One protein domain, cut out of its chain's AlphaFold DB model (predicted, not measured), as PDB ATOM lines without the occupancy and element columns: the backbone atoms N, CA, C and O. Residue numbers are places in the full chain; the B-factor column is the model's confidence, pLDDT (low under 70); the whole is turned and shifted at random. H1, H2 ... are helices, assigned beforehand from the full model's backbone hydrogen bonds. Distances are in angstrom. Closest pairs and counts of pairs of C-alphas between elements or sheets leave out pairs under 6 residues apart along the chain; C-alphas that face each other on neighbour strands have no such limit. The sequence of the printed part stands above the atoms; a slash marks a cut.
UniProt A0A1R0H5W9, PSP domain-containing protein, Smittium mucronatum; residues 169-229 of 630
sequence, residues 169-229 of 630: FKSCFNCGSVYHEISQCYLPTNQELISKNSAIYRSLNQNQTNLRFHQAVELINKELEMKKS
ATOM      1  N   PHE A 169     185.849 336.312 197.454       51.59
ATOM      2  CA  PHE A 169     185.713 335.815 196.082       51.59
ATOM      3  C   PHE A 169     186.493 334.504 195.878       51.59
ATOM      4  O   PHE A 169     187.724 334.495 195.828       51.59
ATOM      5  N   LYS A 170     185.783 333.386 195.691       65.44
ATOM      6  CA  LYS A 170     186.373 332.139 195.177       65.44
ATOM      7  C   LYS A 170     186.236 332.117 193.660       65.44
ATOM      8  O   LYS A 170     185.209 331.686 193.145       65.44
ATOM      9  N   SER A 171     187.268 332.567 192.949       79.12
ATOM     10  CA  SER A 171     187.329 332.382 191.499       79.12
ATOM     11  C   SER A 171     187.203 330.896 191.148       79.12
ATOM     12  O   SER A 171     187.804 330.022 191.779       79.12
ATOM     13  N   CYS A 172     186.388 330.596 190.142       86.44
ATOM     14  CA  CYS A 172     186.141 329.248 189.667       86.44
ATOM     15  C   CYS A 172     187.459 328.598 189.231       86.44
ATOM     16  O   CYS A 172     187.995 328.930 188.175       86.44
ATOM     17  N   PHE A 173     187.972 327.629 189.997       89.19
ATOM     18  CA  PHE A 173     189.254 326.980 189.688       89.19
ATOM     19  C   PHE A 173     189.279 326.245 188.328       89.19
ATOM     20  O   PHE A 173     190.355 325.842 187.892       89.19
ATOM     21  N   ASN A 174     188.136 326.098 187.640       90.94
ATOM     22  CA  ASN A 174     188.051 325.558 186.280       90.94
ATOM     23  C   ASN A 174     188.354 326.597 185.178       90.94
ATOM     24  O   ASN A 174     188.970 326.249 184.177       90.94
ATOM     25  N   CYS A 175     187.918 327.853 185.342       89.06
ATOM     26  CA  CYS A 175     187.934 328.873 184.276       89.06
ATOM     27  C   CYS A 175     188.442 330.266 184.704       89.06
ATOM     28  O   CYS A 175     188.490 331.176 183.886       89.06
ATOM     29  N   GLY A 176     188.766 330.465 185.984       83.38
ATOM     30  CA  GLY A 176     189.195 331.746 186.559       83.38
ATOM     31  C   GLY A 176     188.074 332.757 186.843       83.38
ATOM     32  O   GLY A 176     188.321 333.733 187.547       83.38
ATOM     33  N   SER A 177     186.848 332.536 186.353       84.62
ATOM     34  CA  SER A 177     185.733 333.482 186.516       84.62
ATOM     35  C   SER A 177     185.341 333.685 187.983       84.62
ATOM     36  O   SER A 177     185.251 332.730 188.748       84.62
ATOM     37  N   VAL A 178     185.068 334.932 188.366       82.38
ATOM     38  CA  VAL A 178     184.695 335.324 189.737       82.38
ATOM     39  C   VAL A 178     183.186 335.163 190.003       82.38
ATOM     40  O   VAL A 178     182.763 335.126 191.153       82.38
ATOM     41  N   TYR A 179     182.373 335.025 188.950       83.06
ATOM     42  CA  TYR A 179     180.908 335.115 189.021       83.06
ATOM     43  C   TYR A 179     180.171 333.795 189.303       83.06
ATOM     44  O   TYR A 179     178.946 333.801 189.381       83.06
ATOM     45  N   HIS A 180     180.868 332.659 189.399       81.94
ATOM     46  CA  HIS A 180     180.237 331.351 189.607       81.94
ATOM     47  C   HIS A 180     181.167 330.352 190.301       81.94
ATOM     48  O   HIS A 180     182.389 330.425 190.186       81.94
ATOM     49  N   GLU A 181     180.584 329.366 190.982       83.94
ATOM     50  CA  GLU A 181     181.328 328.224 191.517       83.94
ATOM     51  C   GLU A 181     181.728 327.216 190.422       83.94
ATOM     52  O   GLU A 181     181.117 327.146 189.358       83.94
ATOM     53  N   ILE A 182     182.692 326.331 190.715       84.25
ATOM     54  CA  ILE A 182     183.068 325.195 189.840       84.25
ATOM     55  C   ILE A 182     181.849 324.332 189.471       84.25
ATOM     56  O   ILE A 182     181.739 323.869 188.338       84.25
ATOM     57  N   SER A 183     180.934 324.148 190.427       85.56
ATOM     58  CA  SER A 183     179.657 323.431 190.301       85.56
ATOM     59  C   SER A 183     178.704 324.040 189.259       85.56
ATOM     60  O   SER A 183     177.822 323.346 188.760       85.56
ATOM     61  N   GLN A 184     178.896 325.318 188.927       87.62
ATOM     62  CA  GLN A 184     178.072 326.134 188.033       87.62
ATOM     63  C   GLN A 184     178.856 326.591 186.787       87.62
ATOM     64  O   GLN A 184     178.410 327.470 186.049       87.62
ATOM     65  N   CYS A 185     180.047 326.031 186.546       89.62
ATOM     66  CA  CYS A 185     180.897 326.448 185.439       89.62
ATOM     67  C   CYS A 185     180.317 326.025 184.083       89.62
ATOM     68  O   CYS A 185     180.033 324.852 183.856       89.62
ATOM     69  N   TYR A 186     180.200 326.983 183.158       91.69
ATOM     70  CA  TYR A 186     179.723 326.739 181.791       91.69
ATOM     71  C   TYR A 186     180.730 325.962 180.919       91.69
ATOM     72  O   TYR A 186     180.348 325.395 179.897       91.69
ATOM     73  N   LEU A 187     182.012 325.937 181.307       90.81
ATOM     74  CA  LEU A 187     183.042 325.131 180.650       90.81
ATOM     75  C   LEU A 187     183.086 323.709 181.233       90.81
ATOM     76  O   LEU A 187     182.928 323.551 182.447       90.81
ATOM     77  N   PRO A 188     183.392 322.679 180.417       91.62
ATOM     78  CA  PRO A 188     183.616 321.318 180.901       91.62
ATOM     79  C   PRO A 188     184.604 321.267 182.071       91.62
ATOM     80  O   PRO A 188     185.626 321.952 182.077       91.62
ATOM     81  N   THR A 189     184.292 320.454 183.080       89.69
ATOM     82  CA  THR A 189     185.038 320.393 184.343       89.69
ATOM     83  C   THR A 189     186.383 319.676 184.172       89.69
ATOM     84  O   THR A 189     186.448 318.448 184.193       89.69
ATOM     85  N   ASN A 190     187.473 320.432 184.038       93.44
ATOM     86  CA  ASN A 190     188.832 319.909 183.951       93.44
ATOM     87  C   ASN A 190     189.442 319.767 185.358       93.44
ATOM     88  O   ASN A 190     189.876 320.739 185.983       93.44
ATOM     89  N   GLN A 191     189.496 318.529 185.855       90.12
ATOM     90  CA  GLN A 191     190.014 318.221 187.193       90.12
ATOM     91  C   GLN A 191     191.504 318.552 187.368       90.12
ATOM     92  O   GLN A 191     191.907 318.902 188.477       90.12
ATOM     93  N   GLU A 192     192.316 318.508 186.308       89.00
ATOM     94  CA  GLU A 192     193.738 318.858 186.383       89.00
ATOM     95  C   GLU A 192     193.919 320.362 186.600       89.00
ATOM     96  O   GLU A 192     194.607 320.756 187.546       89.00
ATOM     97  N   LEU A 193     193.228 321.201 185.815       86.88
ATOM     98  CA  LEU A 193     193.231 322.659 185.995       86.88
ATOM     99  C   LEU A 193     192.692 323.054 187.373       86.88
ATOM    100  O   LEU A 193     193.334 323.833 188.078       86.88
ATOM    101  N   ILE A 194     191.579 322.453 187.806       88.19
ATOM    102  CA  ILE A 194     191.020 322.670 189.148       88.19
ATOM    103  C   ILE A 194     192.041 322.296 190.230       88.19
ATOM    104  O   ILE A 194     192.241 323.061 191.176       88.19
ATOM    105  N   SER A 195     192.729 321.157 190.091       86.38
ATOM    106  CA  SER A 195     193.745 320.731 191.059       86.38
ATOM    107  C   SER A 195     194.918 321.717 191.115       86.38
ATOM    108  O   SER A 195     195.256 322.187 192.202       86.38
ATOM    109  N   LYS A 196     195.453 322.125 189.954       87.12
ATOM    110  CA  LYS A 196     196.575 323.063 189.808       87.12
ATOM    111  C   LYS A 196     196.239 324.431 190.397       87.12
ATOM    112  O   LYS A 196     196.979 324.936 191.238       87.12
ATOM    113  N   ASN A 197     195.088 324.991 190.035       80.56
ATOM    114  CA  ASN A 197     194.642 326.301 190.507       80.56
ATOM    115  C   ASN A 197     194.324 326.282 192.014       80.56
ATOM    116  O   ASN A 197     194.705 327.205 192.733       80.56
ATOM    117  N   SER A 198     193.732 325.197 192.531       82.50
ATOM    118  CA  SER A 198     193.516 325.039 193.977       82.50
ATOM    119  C   SER A 198     194.822 324.864 194.770       82.50
ATOM    120  O   SER A 198     194.911 325.321 195.910       82.50
ATOM    121  N   ALA A 199     195.851 324.243 194.182       79.19
ATOM    122  CA  ALA A 199     197.177 324.116 194.785       79.19
ATOM    123  C   ALA A 199     197.908 325.467 194.825       79.19
ATOM    124  O   ALA A 199     198.431 325.835 195.876       79.19
ATOM    125  N   ILE A 200     197.857 326.240 193.733       79.69
ATOM    126  CA  ILE A 200     198.382 327.614 193.663       79.69
ATOM    127  C   ILE A 200     197.725 328.488 194.744       79.69
ATOM    128  O   ILE A 200     198.427 329.067 195.573       79.69
ATOM    129  N   TYR A 201     196.389 328.494 194.821       77.06
ATOM    130  CA  TYR A 201     195.633 329.240 195.836       77.06
ATOM    131  C   TYR A 201     196.007 328.839 197.276       77.06
ATOM    132  O   TYR A 201     196.192 329.695 198.141       77.06
ATOM    133  N   ARG A 202     196.200 327.536 197.537       72.62
ATOM    134  CA  ARG A 202     196.694 327.046 198.836       72.62
ATOM    135  C   ARG A 202     198.117 327.525 199.136       72.62
ATOM    136  O   ARG A 202     198.367 327.914 200.270       72.62
ATOM    137  N   SER A 203     199.026 327.521 198.158       72.06
ATOM    138  CA  SER A 203     200.412 327.979 198.358       72.06
ATOM    139  C   SER A 203     200.534 329.490 198.570       72.06
ATOM    140  O   SER A 203     201.328 329.915 199.402       72.06
ATOM    141  N   LEU A 204     199.706 330.300 197.902       66.69
ATOM    142  CA  LEU A 204     199.651 331.751 198.123       66.69
ATOM    143  C   LEU A 204     199.206 332.071 199.559       66.69
ATOM    144  O   LEU A 204     199.833 332.874 200.249       66.69
ATOM    145  N   ASN A 205     198.177 331.373 200.045       59.47
ATOM    146  CA  ASN A 205     197.621 331.611 201.377       59.47
ATOM    147  C   ASN A 205     198.416 330.948 202.520       59.47
ATOM    148  O   ASN A 205     198.163 331.258 203.685       59.47
ATOM    149  N   GLN A 206     199.400 330.082 202.241       55.50
ATOM    150  CA  GLN A 206     200.188 329.390 203.280       55.50
ATOM    151  C   GLN A 206     200.951 330.345 204.216       55.50
ATOM    152  O   GLN A 206     201.135 330.030 205.392       55.50
ATOM    153  N   ASN A 207     201.303 331.546 203.745       53.16
ATOM    154  CA  ASN A 207     201.912 332.590 204.577       53.16
ATOM    155  C   ASN A 207     200.924 333.255 205.562       53.16
ATOM    156  O   ASN A 207     201.360 333.945 206.479       53.16
ATOM    157  N   GLN A 208     199.610 333.040 205.412       53.53
ATOM    158  CA  GLN A 208     198.568 333.568 206.306       53.53
ATOM    159  C   GLN A 208     197.946 332.498 207.228       53.53
ATOM    160  O   GLN A 208     197.384 332.839 208.267       53.53
ATOM    161  N   THR A 209     198.067 331.200 206.910       49.59
ATOM    162  CA  THR A 209     197.302 330.102 207.557       49.59
ATOM    163  C   THR A 209     197.596 329.798 209.040       49.59
ATOM    164  O   THR A 209     197.053 328.830 209.564       49.59
ATOM    165  N   ASN A 210     198.408 330.597 209.740       55.47
ATOM    166  CA  ASN A 210     198.675 330.452 211.184       55.47
ATOM    167  C   ASN A 210     198.252 331.665 212.038       55.47
ATOM    168  O   ASN A 210     198.473 331.668 213.250       55.47
ATOM    169  N   LEU A 211     197.628 332.685 211.444       56.56
ATOM    170  CA  LEU A 211     197.035 333.794 212.197       56.56
ATOM    171  C   LEU A 211     195.648 333.400 212.717       56.56
ATOM    172  O   LEU A 211     194.839 332.819 211.992       56.56
ATOM    173  N   ARG A 212     195.335 333.740 213.974       66.75
ATOM    174  CA  ARG A 212     193.960 333.611 214.485       66.75
ATOM    175  C   ARG A 212     193.067 334.613 213.753       66.75
ATOM    176  O   ARG A 212     193.521 335.712 213.451       66.75
ATOM    177  N   PHE A 213     191.795 334.274 213.533       64.50
ATOM    178  CA  PHE A 213     190.841 335.094 212.763       64.50
ATOM    179  C   PHE A 213     190.887 336.593 213.116       64.50
ATOM    180  O   PHE A 213     191.016 337.431 212.230       64.50
ATOM    181  N   HIS A 214     190.895 336.931 214.409       60.59
ATOM    182  CA  HIS A 214     190.987 338.320 214.874       60.59
ATOM    183  C   HIS A 214     192.281 339.036 214.453       60.59
ATOM    184  O   HIS A 214     192.216 340.204 214.104       60.59
ATOM    185  N   GLN A 215     193.425 338.345 214.416       63.16
ATOM    186  CA  GLN A 215     194.709 338.910 213.973       63.16
ATOM    187  C   GLN A 215     194.737 339.126 212.453       63.16
ATOM    188  O   GLN A 215     195.332 340.086 211.976       63.16
ATOM    189  N   ALA A 216     194.079 338.252 211.684       66.94
ATOM    190  CA  ALA A 216     193.911 338.452 210.246       66.94
ATOM    191  C   ALA A 216     193.014 339.672 209.963       66.94
ATOM    192  O   ALA A 216     193.379 340.522 209.157       66.94
ATOM    193  N   VAL A 217     191.892 339.806 210.681       71.12
ATOM    194  CA  VAL A 217     191.005 340.983 210.602       71.12
ATOM    195  C   VAL A 217     191.722 342.263 211.051       71.12
ATOM    196  O   VAL A 217     191.585 343.290 210.398       71.12
ATOM    197  N   GLU A 218     192.523 342.215 212.116       76.06
ATOM    198  CA  GLU A 218     193.327 343.345 212.602       76.06
ATOM    199  C   GLU A 218     194.355 343.813 211.559       76.06
ATOM    200  O   GLU A 218     194.443 345.008 211.278       76.06
ATOM    201  N   LEU A 219     195.082 342.885 210.924       72.69
ATOM    202  CA  LEU A 219     196.034 343.215 209.860       72.69
ATOM    203  C   LEU A 219     195.343 343.760 208.603       72.69
ATOM    204  O   LEU A 219     195.822 344.745 208.047       72.69
ATOM    205  N   ILE A 220     194.208 343.186 208.191       76.25
ATOM    206  CA  ILE A 220     193.414 343.689 207.056       76.25
ATOM    207  C   ILE A 220     192.875 345.093 207.357       76.25
ATOM    208  O   ILE A 220     192.974 345.980 206.511       76.25
ATOM    209  N   ASN A 221     192.365 345.334 208.567       76.00
ATOM    210  CA  ASN A 221     191.906 346.659 208.984       76.00
ATOM    211  C   ASN A 221     193.053 347.674 208.986       76.00
ATOM    212  O   ASN A 221     192.878 348.770 208.462       76.00
ATOM    213  N   LYS A 222     194.236 347.300 209.488       76.38
ATOM    214  CA  LYS A 222     195.436 348.148 209.463       76.38
ATOM    215  C   LYS A 222     195.925 348.433 208.038       76.38
ATOM    216  O   LYS A 222     196.331 349.552 207.742       76.38
ATOM    217  N   GLU A 223     195.867 347.453 207.138       75.94
ATOM    218  CA  GLU A 223     196.193 347.645 205.721       75.94
ATOM    219  C   GLU A 223     195.185 348.578 205.031       75.94
ATOM    220  O   GLU A 223     195.582 349.471 204.283       75.94
ATOM    221  N   LEU A 224     193.889 348.428 205.320       74.75
ATOM    222  CA  LEU A 224     192.835 349.324 204.835       74.75
ATOM    223  C   LEU A 224     192.951 350.736 205.424       74.75
ATOM    224  O   LEU A 224     192.654 351.700 204.726       74.75
ATOM    225  N   GLU A 225     193.385 350.881 206.673       73.44
ATOM    226  CA  GLU A 225     193.614 352.174 207.322       73.44
ATOM    227  C   GLU A 225     194.814 352.904 206.700       73.44
ATOM    228  O   GLU A 225     194.677 354.063 206.314       73.44
ATOM    229  N   MET A 226     195.932 352.206 206.459       71.25
ATOM    230  CA  MET A 226     197.060 352.750 205.686       71.25
ATOM    231  C   MET A 226     196.655 353.110 204.246       71.25
ATOM    232  O   MET A 226     197.013 354.172 203.748       71.25
ATOM    233  N   LYS A 227     195.859 352.274 203.566       70.94
ATOM    234  CA  LYS A 227     195.359 352.591 202.213       70.94
ATOM    235  C   LYS A 227     194.370 353.761 202.188       70.94
ATOM    236  O   LYS A 227     194.262 354.416 201.160       70.94
ATOM    237  N   LYS A 228     193.665 354.036 203.291       73.31
ATOM    238  CA  LYS A 228     192.775 355.201 203.440       73.31
ATOM    239  C   LYS A 228     193.522 356.488 203.793       73.31
ATOM    240  O   LYS A 228     193.038 357.557 203.439       73.31
ATOM    241  N   SER A 229     194.664 356.411 204.483       67.56
ATOM    242  CA  SER A 229     195.485 357.592 204.788       67.56
ATOM    243  C   SER A 229     196.351 358.047 203.607       67.56
ATOM    244  O   SER A 229     196.683 359.228 203.511       67.56
TER     245      SER A 229
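AT A GLANCE: This is residues 169 to 229 of the 630 residues of the protein "PSP domain-containing protein" of Smittium mucronatum (UniProt A0A1R0H5W9). A looped stretch, residues 169 to 190, folds over the first part of one helix, H1, and a second helix, H2, turns off beyond the other end of H1, its residues 220 to 229 sticking out. The printed part has 61 residues with two named helices, H1 then H2, and no named strand; the class is all helix. It is elongated, spanning 44 by 24 by 15 A, and only just loose, close to extended, with a radius of gyration of the C-alphas of 15.4 A.

IN THESE COORDINATES: After the stretch from Phe 169 to Asn 190, H1 holds residues 191 to 205, 20.9 A long, beginning at C-alpha 191 (190.014, 318.221, 187.193). H2 holds residues 213 to 229, 24.3 A long, ending at C-alpha 229 (195.485, 357.592, 204.788).

HOW THE PARTS SIT: A short link of 7 residues joins H1 to H2. The two helices are apart, with no C-alpha of the one within 8 A of the other. Residues 202 to 207, of which 202 to 205 belong to H1, stand free. In H1 and H2 every O i to N i+4 pair is within hydrogen-bond range.

THE WHOLE: The C-alphas of Pro 188 and Ser 229, the two farthest apart, are 45.0 A apart. The printed part has no cut. The model's pLDDT is under 70 at residues 169 to 170, 204 to 216 and 229.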